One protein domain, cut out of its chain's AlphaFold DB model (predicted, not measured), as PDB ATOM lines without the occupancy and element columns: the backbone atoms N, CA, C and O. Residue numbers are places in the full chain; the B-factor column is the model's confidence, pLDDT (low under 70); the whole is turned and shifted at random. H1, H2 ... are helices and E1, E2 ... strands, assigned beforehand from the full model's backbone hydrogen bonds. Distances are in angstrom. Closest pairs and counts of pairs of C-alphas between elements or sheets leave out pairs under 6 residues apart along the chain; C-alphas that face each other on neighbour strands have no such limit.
ATOM      1  N   LEU A 314     -14.319 -42.321 -52.304       83.75
ATOM      2  CA  LEU A 314     -14.373 -40.895 -51.999       83.75
ATOM      3  C   LEU A 314     -14.026 -40.092 -53.264       83.75
ATOM      4  O   LEU A 314     -12.963 -40.280 -53.860       83.75
ATOM      5  N   HIS A 315     -14.934 -39.215 -53.690       73.69
ATOM      6  CA  HIS A 315     -14.775 -38.401 -54.901       73.69
ATOM      7  C   HIS A 315     -13.909 -37.159 -54.636       73.69
ATOM      8  O   HIS A 315     -14.027 -36.548 -53.581       73.69
ATOM      9  N   ARG A 316     -13.123 -36.710 -55.627       59.88
ATOM     10  CA  ARG A 316     -12.263 -35.502 -55.543       59.88
ATOM     11  C   ARG A 316     -12.975 -34.186 -55.212       59.88
ATOM     12  O   ARG A 316     -12.314 -33.226 -54.850       59.88
ATOM     13  N   VAL A 317     -14.309 -34.127 -55.256       52.62
ATOM     14  CA  VAL A 317     -15.078 -32.934 -54.830       52.62
ATOM     15  C   VAL A 317     -14.807 -32.563 -53.358       52.62
ATOM     16  O   VAL A 317     -15.077 -31.443 -52.940       52.62
ATOM     17  N   LEU A 318     -14.177 -33.457 -52.585       55.00
ATOM     18  CA  LEU A 318     -13.614 -33.162 -51.264       55.00
ATOM     19  C   LEU A 318     -12.576 -32.018 -51.234       55.00
ATOM     20  O   LEU A 318     -12.264 -31.539 -50.148       55.00
ATOM     21  N   GLU A 319     -12.031 -31.588 -52.376       53.28
ATOM     22  CA  GLU A 319     -10.944 -30.598 -52.462       53.28
ATOM     23  C   GLU A 319     -11.400 -29.126 -52.397       53.28
ATOM     24  O   GLU A 319     -10.552 -28.238 -52.301       53.28
ATOM     25  N   GLN A 320     -12.707 -28.824 -52.420       49.97
ATOM     26  CA  GLN A 320     -13.180 -27.440 -52.612       49.97
ATOM     27  C   GLN A 320     -12.943 -26.469 -51.438       49.97
ATOM     28  O   GLN A 320     -12.935 -25.262 -51.671       49.97
ATOM     29  N   ASP A 321     -12.658 -26.939 -50.219       50.84
ATOM     30  CA  ASP A 321     -12.685 -26.059 -49.036       50.84
ATOM     31  C   ASP A 321     -11.316 -25.585 -48.513       50.84
ATOM     32  O   ASP A 321     -11.248 -24.957 -47.456       50.84
ATOM     33  N   GLY A 322     -10.192 -25.872 -49.187       51.78
ATOM     34  CA  GLY A 322      -8.852 -25.393 -48.778       51.78
ATOM     35  C   GLY A 322      -8.357 -25.872 -47.394       51.78
ATOM     36  O   GLY A 322      -7.191 -25.684 -47.035       51.78
ATOM     37  N   ALA A 323      -9.208 -26.552 -46.623       51.41
ATOM     38  CA  ALA A 323      -8.968 -27.006 -45.260       51.41
ATOM     39  C   ALA A 323      -7.994 -28.199 -45.187       51.41
ATOM     40  O   ALA A 323      -7.395 -28.459 -44.143       51.41
ATOM     41  N   GLN A 324      -7.756 -28.878 -46.313       57.22
ATOM     42  CA  GLN A 324      -6.848 -30.027 -46.412       57.22
ATOM     43  C   GLN A 324      -5.358 -29.639 -46.466       57.22
ATOM     44  O   GLN A 324      -4.491 -30.485 -46.227       57.22
ATOM     45  N   VAL A 325      -5.035 -28.362 -46.719       58.03
ATOM     46  CA  VAL A 325      -3.646 -27.899 -46.907       58.03
ATOM     47  C   VAL A 325      -2.911 -27.721 -45.571       58.03
ATOM     48  O   VAL A 325      -1.706 -27.969 -45.477       58.03
ATOM     49  N   LYS A 326      -3.614 -27.335 -44.497       67.75
ATOM     50  CA  LYS A 326      -2.988 -27.049 -43.198       67.75
ATOM     51  C   LYS A 326      -3.208 -28.186 -42.208       67.75
ATOM     52  O   LYS A 326      -4.331 -28.513 -41.843       67.75
ATOM     53  N   ARG A 327      -2.109 -28.765 -41.714       75.88
ATOM     54  CA  ARG A 327      -2.158 -29.803 -40.673       75.88
ATOM     55  C   ARG A 327      -2.791 -29.224 -39.393       75.88
ATOM     56  O   ARG A 327      -2.224 -28.259 -38.869       75.88
ATOM     57  N   PRO A 328      -3.891 -29.803 -38.868       80.62
ATOM     58  CA  PRO A 328      -4.472 -29.364 -37.604       80.62
ATOM     59  C   PRO A 328      -3.462 -29.522 -36.468       80.62
ATOM     60  O   PRO A 328      -2.591 -30.410 -36.494       80.62
ATOM     61  N   LYS A 329      -3.565 -28.656 -35.455       84.62
ATOM     62  CA  LYS A 329      -2.806 -28.827 -34.211       84.62
ATOM     63  C   LYS A 329      -3.324 -30.059 -33.480       84.62
ATOM     64  O   LYS A 329      -4.458 -30.474 -33.668       84.62
ATOM     65  N   ILE A 330      -2.506 -30.641 -32.603       82.81
ATOM     66  CA  ILE A 330      -2.861 -31.880 -31.888       82.81
ATOM     67  C   ILE A 330      -4.240 -31.810 -31.202       82.81
ATOM     68  O   ILE A 330      -4.996 -32.763 -31.367       82.81
ATOM     69  N   PRO A 331      -4.626 -30.736 -30.488       84.62
ATOM     70  CA  PRO A 331      -5.946 -30.674 -29.855       84.62
ATOM     71  C   PRO A 331      -7.109 -30.709 -30.856       84.62
ATOM     72  O   PRO A 331      -8.140 -31.294 -30.554       84.62
ATOM     73  N   GLU A 332      -6.903 -30.175 -32.060       85.75
ATOM     74  CA  GLU A 332      -7.920 -29.983 -33.104       85.75
ATOM     75  C   GLU A 332      -8.206 -31.254 -33.923       85.75
ATOM     76  O   GLU A 332      -9.085 -31.237 -34.777       85.75
ATOM     77  N   TYR A 333      -7.475 -32.357 -33.706       87.44
ATOM     78  CA  TYR A 333      -7.776 -33.614 -34.398       87.44
ATOM     79  C   TYR A 333      -9.122 -34.171 -33.944       87.44
ATOM     80  O   TYR A 333      -9.349 -34.373 -32.750       87.44
ATOM     81  N   GLU A 334      -9.963 -34.539 -34.902       92.25
ATOM     82  CA  GLU A 334     -11.113 -35.392 -34.621       92.25
ATOM     83  C   GLU A 334     -10.626 -36.798 -34.235       92.25
ATOM     84  O   GLU A 334      -9.634 -37.312 -34.773       92.25
ATOM     85  N   ARG A 335     -11.268 -37.379 -33.217       93.00
ATOM     86  CA  ARG A 335     -10.850 -38.621 -32.562       93.00
ATOM     87  C   ARG A 335     -12.013 -39.582 -32.532       93.00
ATOM     88  O   ARG A 335     -13.067 -39.266 -31.993       93.00
ATOM     89  N   PHE A 336     -11.769 -40.767 -33.054       94.94
ATOM     90  CA  PHE A 336     -12.767 -41.803 -33.186       94.94
ATOM     91  C   PHE A 336     -12.305 -43.068 -32.493       94.94
ATOM     92  O   PHE A 336     -11.141 -43.466 -32.587       94.94
ATOM     93  N   GLY A 337     -13.239 -43.691 -31.795       92.81
ATOM     94  CA  GLY A 337     -13.129 -45.066 -31.360       92.81
ATOM     95  C   GLY A 337     -13.473 -46.025 -32.497       92.81
ATOM     96  O   GLY A 337     -14.374 -45.728 -33.280       92.81
ATOM     97  N   SER A 338     -12.796 -47.174 -32.603       92.31
ATOM     98  CA  SER A 338     -13.082 -48.175 -33.650       92.31
ATOM     99  C   SER A 338     -14.490 -48.783 -33.570       92.31
ATOM    100  O   SER A 338     -14.928 -49.412 -34.532       92.31
ATOM    101  N   ARG A 339     -15.198 -48.602 -32.446       88.81
ATOM    102  CA  ARG A 339     -16.573 -49.082 -32.223       88.81
ATOM    103  C   ARG A 339     -17.650 -48.016 -32.348       88.81
ATOM    104  O   ARG A 339     -18.742 -48.329 -32.802       88.81
ATOM    105  N   ASP A 340     -17.343 -46.800 -31.915       89.06
ATOM    106  CA  ASP A 340     -18.362 -45.764 -31.714       89.06
ATOM    107  C   ASP A 340     -18.532 -44.867 -32.942       89.06
ATOM    108  O   ASP A 340     -19.547 -44.189 -33.092       89.06
ATOM    109  N   ALA A 341     -17.524 -44.829 -33.812       91.62
ATOM    110  CA  ALA A 341     -17.542 -43.966 -34.975       91.62
ATOM    111  C   ALA A 341     -18.242 -44.617 -36.164       91.62
ATOM    112  O   ALA A 341     -18.037 -45.787 -36.479       91.62
ATOM    113  N   THR A 342     -19.020 -43.805 -36.865       94.44
ATOM    114  CA  THR A 342     -19.664 -44.165 -38.126       94.44
ATOM    115  C   THR A 342     -18.772 -43.808 -39.313       94.44
ATOM    116  O   THR A 342     -17.898 -42.940 -39.224       94.44
ATOM    117  N   ARG A 343     -19.012 -44.457 -40.458       93.56
ATOM    118  CA  ARG A 343     -18.328 -44.143 -41.720       93.56
ATOM    119  C   ARG A 343     -18.466 -42.663 -42.083       93.56
ATOM    120  O   ARG A 343     -17.476 -42.036 -42.442       93.56
ATOM    121  N   ASP A 344     -19.667 -42.105 -41.954       93.25
ATOM    122  CA  ASP A 344     -19.954 -40.730 -42.373       93.25
ATOM    123  C   ASP A 344     -19.221 -39.701 -41.505       93.25
ATOM    124  O   ASP A 344     -18.618 -38.777 -42.042       93.25
ATOM    125  N   GLN A 345     -19.131 -39.926 -40.187       94.31
ATOM    126  CA  GLN A 345     -18.300 -39.099 -39.298       94.31
ATOM    127  C   GLN A 345     -16.821 -39.115 -39.707       94.31
ATOM    128  O   GLN A 345     -16.161 -38.075 -39.703       94.31
ATOM    129  N   MET A 346     -16.288 -40.282 -40.084       94.25
ATOM    130  CA  MET A 346     -14.904 -40.376 -40.558       94.25
ATOM    131  C   MET A 346     -14.710 -39.676 -41.906       94.25
ATOM    132  O   MET A 346     -13.677 -39.039 -42.116       94.25
ATOM    133  N   ILE A 347     -15.691 -39.769 -42.810       91.31
ATOM    134  CA  ILE A 347     -15.676 -39.034 -44.078       91.31
ATOM    135  C   ILE A 347     -15.651 -37.539 -43.803       91.31
ATOM    136  O   ILE A 347     -14.778 -36.865 -44.337       91.31
ATOM    137  N   ASP A 348     -16.539 -37.029 -42.953       89.75
ATOM    138  CA  ASP A 348     -16.626 -35.603 -42.630       89.75
ATOM    139  C   ASP A 348     -15.330 -35.071 -42.008       89.75
ATOM    140  O   ASP A 348     -14.831 -34.021 -42.424       89.75
ATOM    141  N   ALA A 349     -14.697 -35.844 -41.123       90.12
ATOM    142  CA  ALA A 349     -13.378 -35.517 -40.592       90.12
ATOM    143  C   ALA A 349     -12.302 -35.443 -41.690       90.12
ATOM    144  O   ALA A 349     -11.459 -34.538 -41.695       90.12
ATOM    145  N   LEU A 350     -12.323 -36.375 -42.652       89.00
ATOM    146  CA  LEU A 350     -11.430 -36.334 -43.811       89.00
ATOM    147  C   LEU A 350     -11.744 -35.152 -44.732       89.00
ATOM    148  O   LEU A 350     -10.805 -34.521 -45.209       89.00
ATOM    149  N   ARG A 351     -13.017 -34.792 -44.940       85.00
ATOM    150  CA  ARG A 351     -13.393 -33.607 -45.732       85.00
ATOM    151  C   ARG A 351     -12.802 -32.345 -45.111       85.00
ATOM    152  O   ARG A 351     -12.122 -31.573 -45.779       85.00
ATOM    153  N   LYS A 352     -13.024 -32.185 -43.807       84.19
ATOM    154  CA  LYS A 352     -12.724 -30.972 -43.047       84.19
ATOM    155  C   LYS A 352     -11.242 -30.804 -42.718       84.19
ATOM    156  O   LYS A 352     -10.752 -29.682 -42.667       84.19
ATOM    157  N   HIS A 353     -10.519 -31.892 -42.467       85.06
ATOM    158  CA  HIS A 353      -9.135 -31.829 -41.975       85.06
ATOM    159  C   HIS A 353      -8.136 -32.656 -42.797       85.06
ATOM    160  O   HIS A 353      -6.925 -32.604 -42.544       85.06
ATOM    161  N   GLY A 354      -8.612 -33.465 -43.749       86.94
ATOM    162  CA  GLY A 354      -7.803 -34.423 -44.511       86.94
ATOM    163  C   GLY A 354      -7.261 -35.592 -43.680       86.94
ATOM    164  O   GLY A 354      -6.516 -36.420 -44.205       86.94
ATOM    165  N   ARG A 355      -7.554 -35.639 -42.372       90.81
ATOM    166  CA  ARG A 355      -6.991 -36.607 -41.423       90.81
ATOM    167  C   ARG A 355      -7.753 -36.647 -40.099       90.81
ATOM    168  O   ARG A 355      -8.294 -35.633 -39.670       90.81
ATOM    169  N   PHE A 356      -7.665 -37.772 -39.396       93.31
ATOM    170  CA  PHE A 356      -8.197 -37.943 -38.040       93.31
ATOM    171  C   PHE A 356      -7.379 -38.958 -37.222       93.31
ATOM    172  O   PHE A 356      -6.387 -39.530 -37.697       93.31
ATOM    173  N   ARG A 357      -7.758 -39.153 -35.954       94.31
ATOM    174  CA  ARG A 357      -7.201 -40.178 -35.059       94.31
ATOM    175  C   ARG A 357      -8.184 -41.312 -34.840       94.31
ATOM    176  O   ARG A 357      -9.326 -41.061 -34.474       94.31
ATOM    177  N   LEU A 358      -7.710 -42.542 -34.992       94.69
ATOM    178  CA  LEU A 358      -8.477 -43.747 -34.695       94.69
ATOM    179  C   LEU A 358      -7.855 -44.470 -33.499       94.69
ATOM    180  O   LEU A 358      -6.655 -44.743 -33.503       94.69
ATOM    181  N   TYR A 359      -8.658 -44.787 -32.490       93.38
ATOM    182  CA  TYR A 359      -8.251 -45.554 -31.316       93.38
ATOM    183  C   TYR A 359      -8.952 -46.907 -31.328       93.38
ATOM    184  O   TYR A 359     -10.172 -46.978 -31.460       93.38
ATOM    185  N   LEU A 360      -8.176 -47.985 -31.206       91.88
ATOM    186  CA  LEU A 360      -8.722 -49.338 -31.208       91.88
ATOM    187  C   LEU A 360      -9.319 -49.677 -29.850       91.88
ATOM    188  O   LEU A 360      -8.605 -49.750 -28.850       91.88
ATOM    189  N   GLN A 361     -10.623 -49.909 -29.856       83.06
ATOM    190  CA  GLN A 361     -11.433 -50.287 -28.715       83.06
ATOM    191  C   GLN A 361     -12.140 -51.592 -29.083       83.06
ATOM    192  O   GLN A 361     -13.211 -51.585 -29.674       83.06
ATOM    193  N   GLY A 362     -11.553 -52.748 -28.795       72.38
ATOM    194  CA  GLY A 362     -12.201 -54.014 -29.125       72.38
ATOM    195  C   GLY A 362     -11.565 -55.213 -28.430       72.38
ATOM    196  O   GLY A 362     -10.343 -55.255 -28.295       72.38
ATOM    197  N   PRO A 363     -12.355 -56.211 -27.997       64.19
ATOM    198  CA  PRO A 363     -11.843 -57.489 -27.539       64.19
ATOM    199  C   PRO A 363     -11.125 -58.151 -28.716       64.19
ATOM    200  O   PRO A 363     -11.682 -58.275 -29.803       64.19
ATOM    201  N   GLY A 364      -9.861 -58.513 -28.512       66.56
ATOM    202  CA  GLY A 364      -9.004 -59.063 -29.565       66.56
ATOM    203  C   GLY A 364      -8.305 -58.022 -30.449       66.56
ATOM    204  O   GLY A 364      -7.422 -58.397 -31.217       66.56
ATOM    205  N   GLN A 365      -8.609 -56.724 -30.317       74.69
ATOM    206  CA  GLN A 365      -7.810 -55.666 -30.937       74.69
ATOM    207  C   GLN A 365      -6.673 -55.283 -29.987       74.69
ATOM    208  O   GLN A 365      -6.905 -54.883 -28.845       74.69
ATOM    209  N   ALA A 366      -5.424 -55.402 -30.443       67.00
ATOM    210  CA  ALA A 366      -4.292 -54.872 -29.693       67.00
ATOM    211  C   ALA A 366      -4.460 -53.348 -29.603       67.00
ATOM    212  O   ALA A 366      -4.384 -52.660 -30.621       67.00
ATOM    213  N   GLY A 367      -4.746 -52.835 -28.402       73.81
ATOM    214  CA  GLY A 367      -5.005 -51.414 -28.180       73.81
ATOM    215  C   GLY A 367      -3.935 -50.538 -28.838       73.81
ATOM    216  O   GLY A 367      -2.737 -50.809 -28.743       73.81
ATOM    217  N   GLY A 368      -4.365 -49.486 -29.530       83.75
ATOM    218  CA  GLY A 368      -3.469 -48.688 -30.356       83.75
ATOM    219  C   GLY A 368      -4.124 -47.411 -30.850       83.75
ATOM    220  O   GLY A 368      -5.341 -47.337 -30.985       83.75
ATOM    221  N   ALA A 369      -3.297 -46.399 -31.098       90.69
ATOM    222  CA  ALA A 369      -3.713 -45.149 -31.715       90.69
ATOM    223  C   ALA A 369      -3.135 -45.092 -33.127       90.69
ATOM    224  O   ALA A 369      -1.955 -45.388 -33.327       90.69
ATOM    225  N   TYR A 370      -3.951 -44.681 -34.083       93.81
ATOM    226  CA  TYR A 370      -3.613 -44.617 -35.492       93.81
ATOM    227  C   TYR A 370      -3.907 -43.225 -36.038       93.81
ATOM    228  O   TYR A 370      -4.818 -42.522 -35.595       93.81
ATOM    229  N   LYS A 371      -3.098 -42.813 -37.007       93.81
ATOM    230  CA  LYS A 371      -3.365 -41.664 -37.864       93.81
ATOM    231  C   LYS A 371      -4.020 -42.198 -39.129       93.81
ATOM    232  O   LYS A 371      -3.419 -43.037 -39.794       93.81
ATOM    233  N   VAL A 372      -5.195 -41.678 -39.453       92.62
ATOM    234  CA  VAL A 372      -5.852 -41.922 -40.737       92.62
ATOM    235  C   VAL A 372      -5.764 -40.650 -41.561       92.62
ATOM    236  O   VAL A 372      -6.022 -39.567 -41.030       92.62
ATOM    237  N   GLU A 373      -5.353 -40.752 -42.820       90.94
ATOM    238  CA  GLU A 373      -5.225 -39.599 -43.711       90.94
ATOM    239  C   GLU A 373      -5.610 -39.923 -45.153       90.94
ATOM    240  O   GLU A 373      -5.526 -41.063 -45.611       90.94
ATOM    241  N   LEU A 374      -6.051 -38.885 -45.855       87.44
ATOM    242  CA  LEU A 374      -6.354 -38.938 -47.274       87.44
ATOM    243  C   LEU A 374      -5.044 -38.890 -48.070       87.44
ATOM    244  O   LEU A 374      -4.258 -37.947 -47.939       87.44
ATOM    245  N   VAL A 375      -4.799 -39.906 -48.891       82.50
ATOM    246  CA  VAL A 375      -3.654 -39.969 -49.798       82.50
ATOM    247  C   VAL A 375      -4.112 -39.561 -51.190       82.50
ATOM    248  O   VAL A 375      -4.981 -40.195 -51.797       82.50
ATOM    249  N   HIS A 376      -3.487 -38.499 -51.691       68.19
ATOM    250  CA  HIS A 376      -3.675 -38.021 -53.051       68.19
ATOM    251  C   HIS A 376      -2.886 -38.931 -53.983       68.19
ATOM    252  O   HIS A 376      -1.686 -39.147 -53.790       68.19
ATOM    253  N   SER A 377      -3.552 -39.471 -54.996       55.56
ATOM    254  CA  SER A 377      -2.847 -40.135 -56.078       55.56
ATOM    255  C   SER A 377      -2.073 -39.069 -56.859       55.56
ATOM    256  O   SER A 377      -2.682 -38.126 -57.368       55.56
ATOM    257  N   VAL A 378      -0.746 -39.187 -56.924       49.25
ATOM    258  CA  VAL A 378       0.106 -38.296 -57.726       49.25
ATOM    259  C   VAL A 378      -0.420 -38.272 -59.168       49.25
ATOM    260  O   VAL A 378      -0.809 -39.317 -59.687       49.25
ATOM    261  N   GLU A 379      -0.435 -37.087 -59.786       44.16
ATOM    262  CA  GLU A 379      -1.078 -36.668 -61.053       44.16
ATOM    263  C   GLU A 379      -0.924 -37.589 -62.292       44.16
ATOM    264  O   GLU A 379      -1.518 -37.321 -63.331       44.16
ATOM    265  N   ALA A 380      -0.188 -38.698 -62.207       41.16
ATOM    266  CA  ALA A 380       0.017 -39.664 -63.285       41.16
ATOM    267  C   ALA A 380      -0.978 -40.846 -63.309       41.16
ATOM    268  O   ALA A 380      -1.026 -41.575 -64.302       41.16
ATOM    269  N   SER A 381      -1.779 -41.077 -62.262       45.47
ATOM    270  CA  SER A 381      -2.791 -42.142 -62.288       45.47
ATOM    271  C   SER A 381      -4.129 -41.616 -62.807       45.47
ATOM    272  O   SER A 381      -4.725 -40.720 -62.213       45.47
ATOM    273  N   ARG A 382      -4.653 -42.238 -63.870       48.91
ATOM    274  CA  ARG A 382      -5.998 -41.996 -64.437       48.91
ATOM    275  C   ARG A 382      -7.161 -42.292 -63.471       48.91
ATOM    276  O   ARG A 382      -8.310 -42.253 -63.897       48.91
ATOM    277  N   ASP A 383      -6.887 -42.614 -62.207       54.66
ATOM    278  CA  ASP A 383      -7.910 -42.885 -61.206       54.66
ATOM    279  C   ASP A 383      -8.252 -41.592 -60.436       54.66
ATOM    280  O   ASP A 383      -7.415 -41.065 -59.693       54.66
ATOM    281  N   PRO A 384      -9.463 -41.034 -60.607       59.03
ATOM    282  CA  PRO A 384      -9.899 -39.859 -59.872       59.03
ATOM    283  C   PRO A 384     -10.192 -40.144 -58.390       59.03
ATOM    284  O   PRO A 384     -10.652 -39.247 -57.691       59.03
ATOM    285  N   ARG A 385      -9.972 -41.363 -57.888       67.56
ATOM    286  CA  ARG A 385     -10.350 -41.760 -56.528       67.56
ATOM    287  C   ARG A 385      -9.268 -41.430 -55.509       67.56
ATOM    288  O   ARG A 385      -8.084 -41.691 -55.709       67.56
ATOM    289  N   MET A 386      -9.701 -40.880 -54.381       74.50
ATOM    290  CA  MET A 386      -8.837 -40.681 -53.225       74.50
ATOM    291  C   MET A 386      -8.730 -41.982 -52.434       74.50
ATOM    292  O   MET A 386      -9.718 -42.701 -52.271       74.50
ATOM    293  N   SER A 387      -7.535 -42.271 -51.923       82.75
ATOM    294  CA  SER A 387      -7.298 -43.441 -51.077       82.75
ATOM    295  C   SER A 387      -7.099 -43.019 -49.625       82.75
ATOM    296  O   SER A 387      -6.716 -41.885 -49.343       82.75
ATOM    297  N   VAL A 388      -7.385 -43.921 -48.691       88.62
ATOM    298  CA  VAL A 388      -7.224 -43.674 -47.256       88.62
ATOM    299  C   VAL A 388      -6.066 -44.523 -46.746       88.62
ATOM    300  O   VAL A 388      -6.069 -45.745 -46.913       88.62
ATOM    301  N   SER A 389      -5.074 -43.886 -46.122       90.81
ATOM    302  CA  SER A 389      -3.994 -44.584 -45.426       90.81
ATOM    303  C   SER A 389      -4.223 -44.583 -43.921       90.81
ATOM    304  O   SER A 389      -4.794 -43.654 -43.348       90.81
ATOM    305  N   ILE A 390      -3.749 -45.646 -43.274       93.19
ATOM    306  CA  ILE A 390      -3.735 -45.789 -41.823       93.19
ATOM    307  C   ILE A 390      -2.333 -46.161 -41.365       93.19
ATOM    308  O   ILE A 390      -1.737 -47.124 -41.843       93.19
ATOM    309  N   GLU A 391      -1.810 -45.398 -40.413       93.12
ATOM    310  CA  GLU A 391      -0.472 -45.591 -39.866       93.12
ATOM    311  C   GLU A 391      -0.520 -45.616 -38.337       93.12
ATOM    312  O   GLU A 391      -1.247 -44.816 -37.734       93.12
ATOM    313  N   PRO A 392       0.264 -46.484 -37.675       91.94
ATOM    314  CA  PRO A 392       0.368 -46.456 -36.226       91.94
ATOM    315  C   PRO A 392       0.934 -45.111 -35.768       91.94
ATOM    316  O   PRO A 392       1.881 -44.561 -36.340       91.94
ATOM    317  N   LEU A 393       0.361 -44.564 -34.702       89.25
ATOM    318  CA  LEU A 393       0.838 -43.318 -34.136       89.25
ATOM    319  C   LEU A 393       2.194 -43.554 -33.464       89.25
ATOM    320  O   LEU A 393       2.305 -44.329 -32.516       89.25
ATOM    321  N   GLY A 394       3.227 -42.849 -33.932       85.94
ATOM    322  CA  GLY A 394       4.568 -42.953 -33.356       85.94
ATOM    323  C   GLY A 394       4.579 -42.735 -31.837       85.94
ATOM    324  O   GLY A 394       3.839 -41.898 -31.308       85.94
ATOM    325  N   VAL A 395       5.460 -43.461 -31.138       85.12
ATOM    326  CA  VAL A 395       5.511 -43.543 -29.664       85.12
ATOM    327  C   VAL A 395       5.508 -42.165 -28.998       85.12
ATOM    328  O   VAL A 395       4.769 -41.937 -28.039       85.12
ATOM    329  N   TYR A 396       6.290 -41.220 -29.529       86.06
ATOM    330  CA  TYR A 396       6.358 -39.853 -29.013       86.06
ATOM    331  C   TYR A 396       5.009 -39.120 -29.095       86.06
ATOM    332  O   TYR A 396       4.545 -38.565 -28.099       86.06
ATOM    333  N   LYS A 397       4.339 -39.167 -30.255       84.69
ATOM    334  CA  LYS A 397       3.035 -38.513 -30.460       84.69
ATOM    335  C   LYS A 397       1.953 -39.144 -29.588       84.69
ATOM    336  O   LYS A 397       1.174 -38.417 -28.984       84.69
ATOM    337  N   SER A 398       1.961 -40.470 -29.452       83.94
ATOM    338  CA  SER A 398       1.037 -41.178 -28.560       83.94
ATOM    339  C   SER A 398       1.220 -40.764 -27.094       83.94
ATOM    340  O   SER A 398       0.243 -40.491 -26.398       83.94
ATOM    341  N   ARG A 399       2.468 -40.643 -26.613       84.94
ATOM    342  CA  ARG A 399       2.755 -40.157 -25.250       84.94
ATOM    343  C   ARG A 399       2.302 -38.713 -25.049       84.94
ATOM    344  O   ARG A 399       1.655 -38.425 -24.048       84.94
ATOM    345  N   MET A 400       2.606 -37.831 -25.999       85.75
ATOM    346  CA  MET A 400       2.183 -36.431 -25.947       85.75
ATOM    347  C   MET A 400       0.656 -36.299 -25.915       85.75
ATOM    348  O   MET A 400       0.133 -35.531 -25.114       85.75
ATOM    349  N   GLU A 401      -0.069 -37.088 -26.714       86.75
ATOM    350  CA  GLU A 401      -1.534 -37.080 -26.692       86.75
ATOM    351  C   GLU A 401      -2.097 -37.536 -25.343       86.75
ATOM    352  O   GLU A 401      -3.003 -36.895 -24.814       86.75
ATOM    353  N   LYS A 402      -1.514 -38.575 -24.731       85.00
ATOM    354  CA  LYS A 402      -1.897 -39.018 -23.380       85.00
ATOM    355  C   LYS A 402      -1.665 -37.935 -22.323       85.00
ATOM    356  O   LYS A 402      -2.487 -37.785 -21.424       85.00
ATOM    357  N   VAL A 403      -0.557 -37.194 -22.407       86.94
ATOM    358  CA  VAL A 403      -0.261 -36.091 -21.475       86.94
ATOM    359  C   VAL A 403      -1.267 -34.956 -21.651       86.94
ATOM    360  O   VAL A 403      -1.875 -34.534 -20.672       86.94
ATOM    361  N   LEU A 404      -1.499 -34.505 -22.885       86.44
ATOM    362  CA  LEU A 404      -2.447 -33.424 -23.171       86.44
ATOM    363  C   LEU A 404      -3.887 -33.791 -22.787       86.44
ATOM    364  O   LEU A 404      -4.619 -32.943 -22.280       86.44
ATOM    365  N   SER A 405      -4.273 -35.057 -22.949       84.12
ATOM    366  CA  SER A 405      -5.582 -35.527 -22.497       84.12
ATOM    367  C   SER A 405      -5.720 -35.494 -20.971       84.12
ATOM    368  O   SER A 405      -6.725 -35.022 -20.447       84.12
ATOM    369  N   LYS A 406      -4.673 -35.876 -20.220       86.81
ATOM    370  CA  LYS A 406      -4.656 -35.742 -18.748       86.81
ATOM    371  C   LYS A 406      -4.719 -34.289 -18.277       86.81
ATOM    372  O   LYS A 406      -5.299 -34.017 -17.230       86.81
ATOM    373  N   LEU A 407      -4.157 -33.367 -19.056       87.44
ATOM    374  CA  LEU A 407      -4.249 -31.923 -18.830       87.44
ATOM    375  C   LEU A 407      -5.600 -31.329 -19.287       87.44
ATOM    376  O   LEU A 407      -5.730 -30.111 -19.348       87.44
ATOM    377  N   ARG A 408      -6.599 -32.171 -19.606       76.62
ATOM    378  CA  ARG A 408      -7.960 -31.800 -20.043       76.62
ATOM    379  C   ARG A 408      -8.006 -30.910 -21.287       76.62
ATOM    380  O   ARG A 408      -8.955 -30.163 -21.484       76.62
TER     381      ARG A 408
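Overview. This is residues 314 to 408 of the 414 residues of an uncharacterized protein of Sporisorium scitamineum (UniProt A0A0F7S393). A strongly twisted sheet of four strands has the helix H2 packed along E2 on one face, and its long hairpin of E3 and E4 reaches toward one end of the domain, where residues 378 to 383 stick out. At the opposite end H3 only grazes the sheet, while the short H1 sits near H2 and the beginning of E4. The printed part has 95 residues with three named helices and four named strands, in the order H1 E1 H2 E2 E3 E4 H3; the mixed sheet has the order E1 E2 E3 E4, and the class is mixed, helices and strands. The whole is only just compact, close to loose, with a radius of gyration of the C-alphas of 14.5 A and spans of 43 by 30 by 23 A.

Along the chain. H1 is residues 316 to 319, 5.9 A long, beginning at C-alpha 316 at (-12.263, -35.502, -55.543). E1 is residues 335 to 337, 6.9 A. H2 is residues 343 to 353, 15.4 A. E2 is residues 355 to 359, 13.6 A, and E3 is residues 369 to 375, 18.8 A. E4, residues 385 to 392, measures 23.4 A. H3, residues 395 to 406, measures 16.8 A and ends at C-alpha 406 at (-4.656, -35.742, -18.748).

Arrangement. E1 and E2 are parallel, with N 336 and O 357 2.8 A apart, within hydrogen-bond range; E1, H2 and E2 form a strand-helix-strand unit, two parallel neighbour strands with a helix between, and its crossover is right-handed. E2, E3 and E4 form a meander, each strand the antiparallel neighbour of the one before. In the hairpin E2 and E3, N 370 and O 358 are 2.8 A apart; in the hairpin E3 and E4, N 371 and O 391 are 2.8 A apart. H2 is on the sheet at a height over the sheet of 7.9 A, and it runs along the strands, at 25 degrees to E2 on the local plane; H2 on one face and the sheet E1 E2 E3 E4 form two layers, one of helix and one of strands. The closest C-alphas of H2 and E2 are those of Ala 349 and Phe 356, 6.3 A apart. H1 is not on the sheet; H1 and H2 are close but not clearly touching, with the C-alphas of Leu 318 and Arg 351 5.6 A apart. Residues 314 to 315 make a short antiparallel pairing with residues 385 to 386 of E4. H3 only grazes the sheet with residues 395 to 401, and H3 is apart from H2. In H2 and H3 every O i to N i+4 pair is within hydrogen-bond range; H1 is too short for such a pair.

Size, cuts and confidence. The two C-alphas farthest apart are those of Arg 382 and Leu 407, 46.7 A. The printed part has no cut. The link from H1 to E1 is long, 15 residues. The mean pLDDT of the printed part is 79.4, and residues 316 to 326, 363 to 364, 366 and 376 to 385 are under 70.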